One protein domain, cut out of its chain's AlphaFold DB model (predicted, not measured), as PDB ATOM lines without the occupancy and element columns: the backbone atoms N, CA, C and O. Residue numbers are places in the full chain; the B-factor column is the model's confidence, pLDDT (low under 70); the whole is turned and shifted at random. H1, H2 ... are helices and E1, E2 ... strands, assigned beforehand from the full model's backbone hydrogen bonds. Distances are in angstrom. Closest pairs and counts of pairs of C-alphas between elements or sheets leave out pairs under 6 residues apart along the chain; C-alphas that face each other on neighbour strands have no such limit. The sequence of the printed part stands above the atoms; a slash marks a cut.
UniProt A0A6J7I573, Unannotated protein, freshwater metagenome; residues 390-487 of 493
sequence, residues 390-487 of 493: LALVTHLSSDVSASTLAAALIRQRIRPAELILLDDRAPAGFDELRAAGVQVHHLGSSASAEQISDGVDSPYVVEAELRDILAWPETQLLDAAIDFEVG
ATOM      1  N   LEU A 390     -38.780  28.696 -32.549       84.62
ATOM      2  CA  LEU A 390     -39.982  29.242 -31.941       84.62
ATOM      3  C   LEU A 390     -41.160  28.329 -32.272       84.62
ATOM      4  O   LEU A 390     -41.365  27.995 -33.446       84.62
ATOM      5  N   ALA A 391     -41.962  28.012 -31.263       86.19
ATOM      6  CA  ALA A 391     -43.331  27.566 -31.441       86.19
ATOM      7  C   ALA A 391     -44.267  28.774 -31.378       86.19
ATOM      8  O   ALA A 391     -44.167  29.604 -30.476       86.19
ATOM      9  N   LEU A 392     -45.177  28.872 -32.342       89.12
ATOM     10  CA  LEU A 392     -46.245  29.865 -32.351       89.12
ATOM     11  C   LEU A 392     -47.564  29.182 -31.996       89.12
ATOM     12  O   LEU A 392     -47.987  28.265 -32.699       89.12
ATOM     13  N   VAL A 393     -48.226  29.651 -30.948       89.25
ATOM     14  CA  VAL A 393     -49.550  29.196 -30.524       89.25
ATOM     15  C   VAL A 393     -50.573  30.234 -30.966       89.25
ATOM     16  O   VAL A 393     -50.438  31.418 -30.668       89.25
ATOM     17  N   THR A 394     -51.596  29.801 -31.703       89.81
ATOM     18  CA  THR A 394     -52.687  30.683 -32.131       89.81
ATOM     19  C   THR A 394     -54.010  29.935 -32.198       89.81
ATOM     20  O   THR A 394     -54.087  28.768 -32.591       89.81
ATOM     21  N   HIS A 395     -55.089  30.654 -31.905       86.31
ATOM     22  CA  HIS A 395     -56.446  30.209 -32.200       86.31
ATOM     23  C   HIS A 395     -56.791  30.499 -33.661       86.31
ATOM     24  O   HIS A 395     -56.578  31.615 -34.144       86.31
ATOM     25  N   LEU A 396     -57.337  29.513 -34.377       76.44
ATOM     26  CA  LEU A 396     -57.836  29.728 -35.732       76.44
ATOM     27  C   LEU A 396     -59.290  30.216 -35.662       76.44
ATOM     28  O   LEU A 396     -60.157  29.532 -35.124       76.44
ATOM     29  N   SER A 397     -59.575  31.409 -36.188       72.56
ATOM     30  CA  SER A 397     -60.953  31.891 -36.325       72.56
ATOM     31  C   SER A 397     -61.555  31.423 -37.653       72.56
ATOM     32  O   SER A 397     -60.844  31.215 -38.635       72.56
ATOM     33  N   SER A 398     -62.885  31.283 -37.718       68.19
ATOM     34  CA  SER A 398     -63.597  30.839 -38.930       68.19
ATOM     35  C   SER A 398     -63.410  31.748 -40.146       68.19
ATOM     36  O   SER A 398     -63.690  31.330 -41.269       68.19
ATOM     37  N   ASP A 399     -62.966  32.982 -39.919       72.31
ATOM     38  CA  ASP A 399     -63.034  34.066 -40.894       72.31
ATOM     39  C   ASP A 399     -61.706  34.267 -41.644       72.31
ATOM     40  O   ASP A 399     -61.641  35.035 -42.605       72.31
ATOM     41  N   VAL A 400     -60.644  33.563 -41.240       75.94
ATOM     42  CA  VAL A 400     -59.310  33.665 -41.839       75.94
ATOM     43  C   VAL A 400     -58.921  32.332 -42.470       75.94
ATOM     44  O   VAL A 400     -58.938  31.282 -41.835       75.94
ATOM     45  N   SER A 401     -58.533  32.370 -43.746       82.25
ATOM     46  CA  SER A 401     -58.040  31.181 -44.443       82.25
ATOM     47  C   SER A 401     -56.658  30.766 -43.927       82.25
ATOM     48  O   SER A 401     -55.784  31.615 -43.738       82.25
ATOM     49  N   ALA A 402     -56.424  29.454 -43.826       83.38
ATOM     50  CA  ALA A 402     -55.108  28.863 -43.573       83.38
ATOM     51  C   ALA A 402     -54.022  29.400 -44.524       83.38
ATOM     52  O   ALA A 402     -52.892  29.629 -44.103       83.38
ATOM     53  N   SER A 403     -54.382  29.686 -45.782       86.06
ATOM     54  CA  SER A 403     -53.473  30.280 -46.774       86.06
ATOM     55  C   SER A 403     -53.017  31.699 -46.408       86.06
ATOM     56  O   SER A 403     -51.852  32.043 -46.588       86.06
ATOM     57  N   THR A 404     -53.901  32.519 -45.832       88.81
ATOM     58  CA  THR A 404     -53.566  33.881 -45.393       88.81
ATOM     59  C   THR A 404     -52.599  33.849 -44.213       88.81
ATOM     60  O   THR A 404     -51.619  34.595 -44.204       88.81
ATOM     61  N   LEU A 405     -52.848  32.961 -43.244       88.75
ATOM     62  CA  LEU A 405     -51.939  32.743 -42.118       88.75
ATOM     63  C   LEU A 405     -50.587  32.199 -42.601       88.75
ATOM     64  O   LEU A 405     -49.545  32.721 -42.213       88.75
ATOM     65  N   ALA A 406     -50.595  31.210 -43.501       89.69
ATOM     66  CA  ALA A 406     -49.381  30.657 -44.091       89.69
ATOM     67  C   ALA A 406     -48.529  31.747 -44.755       89.69
ATOM     68  O   ALA A 406     -47.346  31.878 -44.446       89.69
ATOM     69  N   ALA A 407     -49.142  32.592 -45.588       90.44
ATOM     70  CA  ALA A 407     -48.458  33.707 -46.233       90.44
ATOM     71  C   ALA A 407     -47.899  34.725 -45.222       90.44
ATOM     72  O   ALA A 407     -46.802  35.245 -45.425       90.44
ATOM     73  N   ALA A 408     -48.618  35.015 -44.131       91.12
ATOM     74  CA  ALA A 408     -48.135  35.915 -43.082       91.12
ATOM     75  C   ALA A 408     -46.889  35.361 -42.372       91.12
ATOM     76  O   ALA A 408     -45.920  36.097 -42.192       91.12
ATOM     77  N   LEU A 409     -46.881  34.066 -42.044       92.12
ATOM     78  CA  LEU A 409     -45.756  33.413 -41.369       92.12
ATOM     79  C   LEU A 409     -44.555  33.185 -42.293       92.12
ATOM     80  O   LEU A 409     -43.418  33.338 -41.861       92.12
ATOM     81  N   ILE A 410     -44.780  32.873 -43.572       90.94
ATOM     82  CA  ILE A 410     -43.698  32.685 -44.554       90.94
ATOM     83  C   ILE A 410     -42.942  33.994 -44.820       90.94
ATOM     84  O   ILE A 410     -41.738  33.954 -45.071       90.94
ATOM     85  N   ARG A 411     -43.626  35.145 -44.742       91.50
ATOM     86  CA  ARG A 411     -43.002  36.474 -44.880       91.50
ATOM     87  C   ARG A 411     -42.123  36.871 -43.694       91.50
ATOM     88  O   ARG A 411     -41.350  37.815 -43.824       91.50
ATOM     89  N   GLN A 412     -42.231  36.196 -42.552       92.38
ATOM     90  CA  GLN A 412     -41.401  36.518 -41.395       92.38
ATOM     91  C   GLN A 412     -39.920  36.238 -41.693       92.38
ATOM     92  O   GLN A 412     -39.559  35.212 -42.277       92.38
ATOM     93  N   ARG A 413     -39.046  37.152 -41.257       88.38
ATOM     94  CA  ARG A 413     -37.588  37.073 -41.441       88.38
ATOM     95  C   ARG A 413     -36.998  35.836 -40.770       88.38
ATOM     96  O   ARG A 413     -36.049  35.254 -41.295       88.38
ATOM     97  N   ILE A 414     -37.577  35.429 -39.644       86.19
ATOM     98  CA  ILE A 414     -37.419  34.084 -39.096       86.19
ATOM     99  C   ILE A 414     -38.786  33.412 -39.064       86.19
ATOM    100  O   ILE A 414     -39.781  34.040 -38.712       86.19
ATOM    101  N   ARG A 415     -38.840  32.141 -39.454       88.62
ATOM    102  CA  ARG A 415     -40.080  31.362 -39.438       88.62
ATOM    103  C   ARG A 415     -40.200  30.631 -38.104       88.62
ATOM    104  O   ARG A 415     -39.166  30.220 -37.571       88.62
ATOM    105  N   PRO A 416     -41.423  30.424 -37.593       89.62
ATOM    106  CA  PRO A 416     -41.603  29.508 -36.485       89.62
ATOM    107  C   PRO A 416     -41.237  28.098 -36.961       89.62
ATOM    108  O   PRO A 416     -41.495  27.737 -38.111       89.62
ATOM    109  N   ALA A 417     -40.608  27.313 -36.096       87.81
ATOM    110  CA  ALA A 417     -40.345  25.908 -36.390       87.81
ATOM    111  C   ALA A 417     -41.617  25.074 -36.215       87.81
ATOM    112  O   ALA A 417     -41.820  24.097 -36.938       87.81
ATOM    113  N   GLU A 418     -42.476  25.500 -35.290       90.25
ATOM    114  CA  GLU A 418     -43.723  24.841 -34.931       90.25
ATOM    115  C   GLU A 418     -44.875  25.847 -34.902       90.25
ATOM    116  O   GLU A 418     -44.738  26.979 -34.443       90.25
ATOM    117  N   LEU A 419     -46.032  25.422 -35.393       91.06
ATOM    118  CA  LEU A 419     -47.297  26.134 -35.298       91.06
ATOM    119  C   LEU A 419     -48.290  25.235 -34.568       91.06
ATOM    120  O   LEU A 419     -48.629  24.160 -35.066       91.06
ATOM    121  N   ILE A 420     -48.776  25.689 -33.421       89.81
ATOM    122  CA  ILE A 420     -49.814  25.026 -32.639       89.81
ATOM    123  C   ILE A 420     -51.126  25.752 -32.874       89.81
ATOM    124  O   ILE A 420     -51.306  26.909 -32.490       89.81
ATOM    125  N   LEU A 421     -52.049  25.048 -33.517       89.31
ATOM    126  CA  LEU A 421     -53.398  25.528 -33.760       89.31
ATOM    127  C   LEU A 421     -54.317  25.024 -32.652       89.31
ATOM    128  O   LEU A 421     -54.472  23.812 -32.483       89.31
ATOM    129  N   LEU A 422     -54.922  25.964 -31.931       88.06
ATOM    130  CA  LEU A 422     -55.934  25.705 -30.912       88.06
ATOM    131  C   LEU A 422     -57.328  25.793 -31.553       88.06
ATOM    132  O   LEU A 422     -57.946  26.862 -31.585       88.06
ATOM    133  N   ASP A 423     -57.796  24.674 -32.106       82.62
ATOM    134  CA  ASP A 423     -59.094  24.532 -32.780       82.62
ATOM    135  C   ASP A 423     -59.657  23.123 -32.503       82.62
ATOM    136  O   ASP A 423     -58.932  22.182 -32.204       82.62
ATOM    137  N   ASP A 424     -60.972  22.953 -32.573       77.56
ATOM    138  CA  ASP A 424     -61.609  21.632 -32.495       77.56
ATOM    139  C   ASP A 424     -61.778  20.990 -33.886       77.56
ATOM    140  O   ASP A 424     -62.239  19.849 -34.008       77.56
ATOM    141  N   ARG A 425     -61.433  21.716 -34.957       72.75
ATOM    142  CA  ARG A 425     -61.585  21.292 -36.354       72.75
ATOM    143  C   ARG A 425     -60.245  20.929 -36.986       72.75
ATOM    144  O   ARG A 425     -59.299  21.703 -36.964       72.75
ATOM    145  N   ALA A 426     -60.213  19.791 -37.680       63.53
ATOM    146  CA  ALA A 426     -59.011  19.321 -38.363       63.53
ATOM    147  C   ALA A 426     -58.450  20.375 -39.349       63.53
ATOM    148  O   ALA A 426     -59.188  20.856 -40.219       63.53
ATOM    149  N   PRO A 427     -57.145  20.699 -39.272       66.38
ATOM    150  CA  PRO A 427     -56.556  21.774 -40.054       66.38
ATOM    151  C   PRO A 427     -56.357  21.327 -41.508       66.38
ATOM    152  O   PRO A 427     -55.467  20.534 -41.820       66.38
ATOM    153  N   ALA A 428     -57.178  21.852 -42.417       72.12
ATOM    154  CA  ALA A 428     -56.962  21.752 -43.859       72.12
ATOM    155  C   ALA A 428     -56.240  23.010 -44.379       72.12
ATOM    156  O   ALA A 428     -56.480  24.109 -43.887       72.12
ATOM    157  N   GLY A 429     -55.384  22.866 -45.397       76.94
ATOM    158  CA  GLY A 429     -54.803  24.014 -46.113       76.94
ATOM    159  C   GLY A 429     -53.485  24.577 -45.565       76.94
ATOM    160  O   GLY A 429     -53.151  25.713 -45.880       76.94
ATOM    161  N   PHE A 430     -52.720  23.797 -44.792       84.50
ATOM    162  CA  PHE A 430     -51.393  24.188 -44.276       84.50
ATOM    163  C   PHE A 430     -50.217  23.488 -44.975       84.50
ATOM    164  O   PHE A 430     -49.098  23.467 -44.462       84.50
ATOM    165  N   ASP A 431     -50.445  22.911 -46.153       86.19
ATOM    166  CA  ASP A 431     -49.401  22.193 -46.893       86.19
ATOM    167  C   ASP A 431     -48.263  23.120 -47.334       86.19
ATOM    168  O   ASP A 431     -47.111  22.699 -47.372       86.19
ATOM    169  N   GLU A 432     -48.564  24.397 -47.576       86.88
ATOM    170  CA  GLU A 432     -47.561  25.420 -47.878       86.88
ATOM    171  C   GLU A 432     -46.602  25.656 -46.698       86.88
ATOM    172  O   GLU A 432     -45.390  25.712 -46.896       86.88
ATOM    173  N   LEU A 433     -47.111  25.701 -45.459       87.62
ATOM    174  CA  LEU A 433     -46.274  25.817 -44.257       87.62
ATOM    175  C   LEU A 433     -45.413  24.575 -44.037       87.62
ATOM    176  O   LEU A 433     -44.220  24.697 -43.757       87.62
ATOM    177  N   ARG A 434     -45.988  23.384 -44.230       88.75
ATOM    178  CA  ARG A 434     -45.236  22.123 -44.132       88.75
ATOM    179  C   ARG A 434     -44.137  22.049 -45.189       88.75
ATOM    180  O   ARG A 434     -43.013  21.668 -44.875       88.75
ATOM    181  N   ALA A 435     -44.429  22.469 -46.421       87.25
ATOM    182  CA  ALA A 435     -43.438  22.572 -47.490       87.25
ATOM    183  C   ALA A 435     -42.348  23.613 -47.174       87.25
ATOM    184  O   ALA A 435     -41.192  23.428 -47.552       87.25
ATOM    185  N   ALA A 436     -42.692  24.673 -46.438       84.19
ATOM    186  CA  ALA A 436     -41.749  25.668 -45.934       84.19
ATOM    187  C   ALA A 436     -40.945  25.205 -44.699       84.19
ATOM    188  O   ALA A 436     -40.103  25.973 -44.222       84.19
ATOM    189  N   GLY A 437     -41.171  23.974 -44.217       86.56
ATOM    190  CA  GLY A 437     -40.447  23.348 -43.110       86.56
ATOM    191  C   GLY A 437     -41.038  23.591 -41.720       86.56
ATOM    192  O   GLY A 437     -40.378  23.261 -40.739       86.56
ATOM    193  N   VAL A 438     -42.245  24.158 -41.624       88.69
ATOM    194  CA  VAL A 438     -42.934  24.409 -40.349       88.69
ATOM    195  C   VAL A 438     -43.746  23.178 -39.954       88.69
ATOM    196  O   VAL A 438     -44.574  22.688 -40.731       88.69
ATOM    197  N   GLN A 439     -43.527  22.679 -38.741       90.00
ATOM    198  CA  GLN A 439     -44.329  21.606 -38.164       90.00
ATOM    199  C   GLN A 439     -45.665  22.180 -37.692       90.00
ATOM    200  O   GLN A 439     -45.701  23.213 -37.036       90.00
ATOM    201  N   VAL A 440     -46.781  21.548 -38.058       89.12
ATOM    202  CA  VAL A 440     -48.119  22.045 -37.706       89.12
ATOM    203  C   VAL A 440     -48.799  21.023 -36.814       89.12
ATOM    204  O   VAL A 440     -49.146  19.933 -37.277       89.12
ATOM    205  N   HIS A 441     -49.003  21.407 -35.560       88.12
ATOM    206  CA  HIS A 441     -49.672  20.629 -34.532       88.12
ATOM    207  C   HIS A 441     -51.077  21.181 -34.311       88.12
ATOM    208  O   HIS A 441     -51.358  22.361 -34.532       88.12
ATOM    209  N   HIS A 442     -51.977  20.304 -33.893       87.25
ATOM    210  CA  HIS A 442     -53.365  20.647 -33.641       87.25
ATOM    211  C   HIS A 442     -53.761  20.132 -32.268       87.25
ATOM    212  O   HIS A 442     -53.686  18.927 -32.010       87.25
ATOM    213  N   LEU A 443     -54.211  21.046 -31.420       85.12
ATOM    214  CA  LEU A 443     -54.746  20.757 -30.100       85.12
ATOM    215  C   LEU A 443     -56.166  21.319 -30.024       85.12
ATOM    216  O   LEU A 443     -56.490  22.274 -30.721       85.12
ATOM    217  N   GLY A 444     -57.007  20.715 -29.181       82.06
ATOM    218  CA  GLY A 444     -58.377  21.192 -28.979       82.06
ATOM    219  C   GLY A 444     -58.410  22.649 -28.519       82.06
ATOM    220  O   GLY A 444     -57.476  23.127 -27.872       82.06
ATOM    221  N   SER A 445     -59.511  23.343 -28.795       81.44
ATOM    222  CA  SER A 445     -59.676  24.773 -28.486       81.44
ATOM    223  C   SER A 445     -59.537  25.110 -26.991       81.44
ATOM    224  O   SER A 445     -59.272  26.255 -26.634       81.44
ATOM    225  N   SER A 446     -59.695  24.106 -26.124       81.00
ATOM    226  CA  SER A 446     -59.589  24.181 -24.663       81.00
ATOM    227  C   SER A 446     -58.322  23.526 -24.092       81.00
ATOM    228  O   SER A 446     -58.300  23.181 -22.908       81.00
ATOM    229  N   ALA A 447     -57.286  23.317 -24.914       81.81
ATOM    230  CA  ALA A 447     -56.032  22.720 -24.467       81.81
ATOM    231  C   ALA A 447     -55.403  23.519 -23.313       81.81
ATOM    232  O   ALA A 447     -55.312  24.744 -23.360       81.81
ATOM    233  N   SER A 448     -54.979  22.817 -22.263       82.25
ATOM    234  CA  SER A 448     -54.290  23.435 -21.129       82.25
ATOM    235  C   SER A 448     -52.841  23.794 -21.474       82.25
ATOM    236  O   SER A 448     -52.251  23.234 -22.396       82.25
ATOM    237  N   ALA A 449     -52.225  24.666 -20.669       78.56
ATOM    238  CA  ALA A 449     -50.801  24.992 -20.789       78.56
ATOM    239  C   ALA A 449     -49.888  23.750 -20.706       78.56
ATOM    240  O   ALA A 449     -48.875  23.690 -21.395       78.56
ATOM    241  N   GLU A 450     -50.262  22.734 -19.919       80.50
ATOM    242  CA  GLU A 450     -49.538  21.452 -19.862       80.50
ATOM    243  C   GLU A 450     -49.631  20.694 -21.192       80.50
ATOM    244  O   GLU A 450     -48.625  20.203 -21.689       80.50
ATOM    245  N   GLN A 451     -50.811  20.657 -21.818       80.38
ATOM    246  CA  GLN A 451     -50.995  20.003 -23.119       80.38
ATOM    247  C   GLN A 451     -50.275  20.740 -24.252       80.38
ATOM    248  O   GLN A 451     -49.814  20.102 -25.195       80.38
ATOM    249  N   ILE A 452     -50.187  22.068 -24.162       80.69
ATOM    250  CA  ILE A 452     -49.387  22.881 -25.080       80.69
ATOM    251  C   ILE A 452     -47.904  22.569 -24.865       80.69
ATOM    252  O   ILE A 452     -47.229  22.222 -25.823       80.69
ATOM    253  N   SER A 453     -47.414  22.593 -23.622       78.06
ATOM    254  CA  SER A 453     -46.009  22.296 -23.311       78.06
ATOM    255  C   SER A 453     -45.581  20.885 -23.722       78.06
ATOM    256  O   SER A 453     -44.460  20.720 -24.187       78.06
ATOM    257  N   ASP A 454     -46.444  19.879 -23.563       79.06
ATOM    258  CA  ASP A 454     -46.168  18.499 -23.992       79.06
ATOM    259  C   ASP A 454     -46.184  18.345 -25.525       79.06
ATOM    260  O   ASP A 454     -45.660  17.369 -26.062       79.06
ATOM    261  N   GLY A 455     -46.830  19.278 -26.229       72.31
ATOM    262  CA  GLY A 455     -46.965  19.287 -27.684       72.31
ATOM    263  C   GLY A 455     -45.926  20.137 -28.419       72.31
ATOM    264  O   GLY A 455     -45.982  20.172 -29.648       72.31
ATOM    265  N   VAL A 456     -45.031  20.818 -27.693       80.81
ATOM    266  CA  VAL A 456     -43.981  21.688 -28.236       80.81
ATOM    267  C   VAL A 456     -42.613  21.018 -28.086       80.81
ATOM    268  O   VAL A 456     -42.206  20.678 -26.976       80.81
ATOM    269  N   ASP A 457     -41.857  20.932 -29.179       77.00
ATOM    270  CA  ASP A 457     -40.435  20.552 -29.154       77.00
ATOM    271  C   ASP A 457     -39.510  21.786 -29.057       77.00
ATOM    272  O   ASP A 457     -38.340  21.686 -28.667       77.00
ATOM    273  N   SER A 458     -40.019  22.965 -29.422       76.25
ATOM    274  CA  SER A 458     -39.285  24.231 -29.409       76.25
ATOM    275  C   SER A 458     -39.074  24.795 -27.991       76.25
ATOM    276  O   SER A 458     -39.992  24.830 -27.177       76.25
ATOM    277  N   PRO A 459     -37.884  25.331 -27.675       72.44
ATOM    278  CA  PRO A 459     -37.593  25.864 -26.339       72.44
ATOM    279  C   PRO A 459     -38.334  27.168 -26.014       72.44
ATOM    280  O   PRO A 459     -38.395  27.562 -24.851       72.44
ATOM    281  N   TYR A 460     -38.870  27.844 -27.030       80.25
ATOM    282  CA  TYR A 460     -39.551  29.125 -26.902       80.25
ATOM    283  C   TYR A 460     -40.952  29.038 -27.495       80.25
ATOM    284  O   TYR A 460     -41.126  28.547 -28.613       80.25
ATOM    285  N   VAL A 461     -41.933  29.559 -26.763       81.81
ATOM    286  CA  VAL A 461     -43.345  29.569 -27.152       81.81
ATOM    287  C   VAL A 461     -43.825  31.014 -27.191       81.81
ATOM    288  O   VAL A 461     -43.682  31.729 -26.207       81.81
ATOM    289  N   VAL A 462     -44.379  31.428 -28.326       85.12
ATOM    290  CA  VAL A 462     -45.064  32.714 -28.506       85.12
ATOM    291  C   VAL A 462     -46.548  32.429 -28.625       85.12
ATOM    292  O   VAL A 462     -46.949  31.713 -29.546       85.12
ATOM    293  N   GLU A 463     -47.359  32.998 -27.744       85.81
ATOM    294  CA  GLU A 463     -48.802  33.035 -27.939       85.81
ATOM    295  C   GLU A 463     -49.180  34.333 -28.657       85.81
ATOM    296  O   GLU A 463     -48.578  35.389 -28.459       85.81
ATOM    297  N   ALA A 464     -50.107  34.243 -29.608       85.50
ATOM    298  CA  ALA A 464     -50.592  35.417 -30.310       85.50
ATOM    299  C   ALA A 464     -51.985  35.202 -30.883       85.50
ATOM    300  O   ALA A 464     -52.330  34.131 -31.389       85.50
ATOM    301  N   GLU A 465     -52.776  36.271 -30.890       84.94
ATOM    302  CA  GLU A 465     -54.052  36.254 -31.579       84.94
ATOM    303  C   GLU A 465     -53.868  36.374 -33.094       84.94
ATOM    304  O   GLU A 465     -53.079  37.170 -33.610       84.94
ATOM    305  N   LEU A 466     -54.697  35.642 -33.838       83.12
ATOM    306  CA  LEU A 466     -54.633  35.586 -35.294       83.12
ATOM    307  C   LEU A 466     -54.701  36.960 -35.973       83.12
ATOM    308  O   LEU A 466     -54.027  37.192 -36.973       83.12
ATOM    309  N   ARG A 467     -55.511  37.878 -35.433       82.88
ATOM    310  CA  ARG A 467     -55.638  39.242 -35.968       82.88
ATOM    311  C   ARG A 467     -54.326  40.020 -35.882       82.88
ATOM    312  O   ARG A 467     -54.021  40.775 -36.802       82.88
ATOM    313  N   ASP A 468     -53.554  39.793 -34.825       86.19
ATOM    314  CA  ASP A 468     -52.293  40.483 -34.593       86.19
ATOM    315  C   ASP A 468     -51.229  39.913 -35.520       86.19
ATOM    316  O   ASP A 468     -50.546  40.679 -36.196       86.19
ATOM    317  N   ILE A 469     -51.194  38.583 -35.677       85.69
ATOM    318  CA  ILE A 469     -50.280  37.889 -36.597       85.69
ATOM    319  C   ILE A 469     -50.381  38.445 -38.020       85.69
ATOM    320  O   ILE A 469     -49.372  38.648 -38.697       85.69
ATOM    321  N   LEU A 470     -51.598  38.725 -38.491       87.50
ATOM    322  CA  LEU A 470     -51.814  39.281 -39.830       87.50
ATOM    323  C   LEU A 470     -51.325  40.730 -39.978       87.50
ATOM    324  O   LEU A 470     -51.038  41.156 -41.099       87.50
ATOM    325  N   ALA A 471     -51.241  41.473 -38.875       89.81
ATOM    326  CA  ALA A 471     -50.753  42.847 -38.826       89.81
ATOM    327  C   ALA A 471     -49.258  42.946 -38.473       89.81
ATOM    328  O   ALA A 471     -48.698  44.045 -38.495       89.81
ATOM    329  N   TRP A 472     -48.607  41.827 -38.146       91.81
ATOM    330  CA  TRP A 472     -47.215  41.821 -37.726       91.81
ATOM    331  C   TRP A 472     -46.265  42.329 -38.815       91.81
ATOM    332  O   TRP A 472     -46.389  41.943 -39.984       91.81
ATOM    333  N   PRO A 473     -45.253  43.137 -38.443       91.56
ATOM    334  CA  PRO A 473     -44.129  43.385 -39.331       91.56
ATOM    335  C   PRO A 473     -43.380  42.075 -39.617       91.56
ATOM    336  O   PRO A 473     -43.443  41.118 -38.843       91.56
ATOM    337  N   GLU A 474     -42.594  42.048 -40.695       91.56
ATOM    338  CA  GLU A 474     -41.769  40.884 -41.074       91.56
ATOM    339  C   GLU A 474     -40.715  40.510 -40.013       91.56
ATOM    340  O   GLU A 474     -40.080  39.464 -40.106       91.56
ATOM    341  N   THR A 475     -40.494  41.360 -39.006       90.00
ATOM    342  CA  THR A 475     -39.516  41.146 -37.935       90.00
ATOM    343  C   THR A 475     -40.131  40.719 -36.608       90.00
ATOM    344  O   THR A 475     -39.371  40.534 -35.665       90.00
ATOM    345  N   GLN A 476     -41.453  40.556 -36.497       91.19
ATOM    346  CA  GLN A 476     -42.090  40.353 -35.191       91.19
ATOM    347  C   GLN A 476     -41.583  39.097 -34.474       91.19
ATOM    348  O   GLN A 476     -41.238  39.160 -33.298       91.19
ATOM    349  N   LEU A 477     -41.479  37.968 -35.182       86.50
ATOM    350  CA  LEU A 477     -40.953  36.740 -34.577       86.50
ATOM    351  C   LEU A 477     -39.468  36.862 -34.224       86.50
ATOM    352  O   LEU A 477     -39.030  36.317 -33.217       86.50
ATOM    353  N   LEU A 478     -38.698  37.610 -35.020       88.19
ATOM    354  CA  LEU A 478     -37.294  37.889 -34.716       88.19
ATOM    355  C   LEU A 478     -37.161  38.709 -33.432       88.19
ATOM    356  O   LEU A 478     -36.309  38.402 -32.607       88.19
ATOM    357  N   ASP A 479     -38.011  39.717 -33.257       88.00
ATOM    358  CA  ASP A 479     -38.037  40.524 -32.041       88.00
ATOM    359  C   ASP A 479     -38.426  39.680 -30.824       88.00
ATOM    360  O   ASP A 479     -37.744  39.756 -29.809       88.00
ATOM    361  N   ALA A 480     -39.427  38.803 -30.953       84.06
ATOM    362  CA  ALA A 480     -39.803  37.874 -29.888       84.06
ATOM    363  C   ALA A 480     -38.646  36.929 -29.503       84.06
ATOM    364  O   ALA A 480     -38.355  36.764 -28.322       84.06
ATOM    365  N   ALA A 481     -37.933  36.353 -30.482       84.12
ATOM    366  CA  ALA A 481     -36.762  35.510 -30.213       84.12
ATOM    367  C   ALA A 481     -35.642  36.265 -29.481       84.12
ATOM    368  O   ALA A 481     -35.040  35.727 -28.552       84.12
ATOM    369  N   ILE A 482     -35.367  37.508 -29.891       84.62
ATOM    370  CA  ILE A 482     -34.385  38.366 -29.220       84.62
ATOM    371  C   ILE A 482     -34.837  38.656 -27.789       84.62
ATOM    372  O   ILE A 482     -34.022  38.573 -26.874       84.62
ATOM    373  N   ASP A 483     -36.118  38.962 -27.591       83.12
ATOM    374  CA  ASP A 483     -36.663  39.301 -26.280       83.12
ATOM    375  C   ASP A 483     -36.585  38.108 -25.304       83.12
ATOM    376  O   ASP A 483     -36.207  38.304 -24.145       83.12
ATOM    377  N   PHE A 484     -36.813  36.872 -25.777       78.75
ATOM    378  CA  PHE A 484     -36.573  35.655 -24.987       78.75
ATOM    379  C   PHE A 484     -35.100  35.452 -24.635       78.75
ATOM    380  O   PHE A 484     -34.780  35.129 -23.493       78.75
ATOM    381  N   GLU A 485     -34.198  35.620 -25.605       78.81
ATOM    382  CA  GLU A 485     -32.768  35.372 -25.394       78.81
ATOM    383  C   GLU A 485     -32.144  36.412 -24.460       78.81
ATOM    384  O   GLU A 485     -31.282  36.091 -23.652       78.81
ATOM    385  N   VAL A 486     -32.611  37.653 -24.531       78.50
ATOM    386  CA  VAL A 486     -32.179  38.744 -23.659       78.50
ATOM    387  C   VAL A 486     -32.843  38.683 -22.274       78.50
ATOM    388  O   VAL A 486     -32.316  39.247 -21.315       78.50
ATOM    389  N   GLY A 487     -33.970  37.978 -22.141       68.50
ATOM    390  CA  GLY A 487     -34.707  37.873 -20.886       68.50
ATOM    391  C   GLY A 487     -35.458  39.155 -20.528       68.50
ATOM    392  O   GLY A 487     -35.454  39.563 -19.366       68.50
TER     393      GLY A 487
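This is residues 390 to 487 of the 493 residues of the protein "Unannotated protein" of freshwater metagenome (UniProt A0A6J7I573). A strongly twisted sheet of four parallel strands makes the core, with H2, H1 and H4 in a row to one side of it and H3 to the other. H5 slants over the E1 and E4 end of the sheet, away from the other helices. The printed part has 98 residues, with five named helices and four named strands in the order E1, H1, E2, H2, E3, H3, E4, H4, H5. The sheet order is E3, E2, E1, E4, and the class is mixed, helices and strands. The whole is compact, with a radius of gyration of the C-alphas of 12.6 A and spans of 36 by 29 by 24 A.

E1, residues 390 to 395, is an inner strand. H1, residues 402 to 410, is not on the sheet. E2, residues 418 to 422, is parallel to E1 at 19 degrees, with N 420 and O 392 2.8 A apart, within hydrogen-bond range. H2, residues 431 to 435, touches H1, the closest C-alphas being those of Ala 406 and Leu 433, 5.8 A apart; H2 only grazes the sheet with residues 431 to 434. E3, residues 439 to 443, is an edge strand parallel to E2 at 22 degrees, with N 441 and O 419 2.8 A apart. E1, H1, E2 and E2, H2, E3 are strand-helix-strand units, two parallel neighbour strands with a helix between, each with a right-handed crossover. H3, residues 449 to 454, only grazes the sheet with residues 451 to 453 and is apart from H1. E4, residues 460 to 463, is the other edge strand, parallel to E1 at 21 degrees, with N 393 and O 462 2.8 A apart. E3, H3, E4 is a split unit, with E2 and E1 between its strands, and its crossover is right-handed. H4, residues 466 to 471, touches H1 at a steep tilt of 49 degrees, the same way; the closest C-alphas, of Ala 408 and Leu 470, are 6.0 A apart. H4 only grazes the sheet, with residues 466 to 469. H5, residues 476 to 486, is on the sheet at a height of 9.2 A, over E4 and only just over E1, where 3 of its C-alphas fall. It runs slantwise to the strands, at 48 degrees to E4 on the local plane. Every O i to N i+4 pair is within range in H1, H2, H3 and H5, and 1 of 2 in H4.

E1 begins at C-alpha 390 (-39.982, 29.242, -31.941) and spans 16.5 A; H1 spans 12.1 A. E2 and E3 span 12.9 A and 13.2 A. H5 spans 15.3 A and ends at C-alpha 486 (-32.179, 38.744, -23.659).

The C-alphas farthest apart are those of Arg 425 and Val 486, at 36.5 A. The printed part has no cut, and no link is long. Mean pLDDT of the printed part is 83.9; residues 398, 426 to 427 and 487 are under 70.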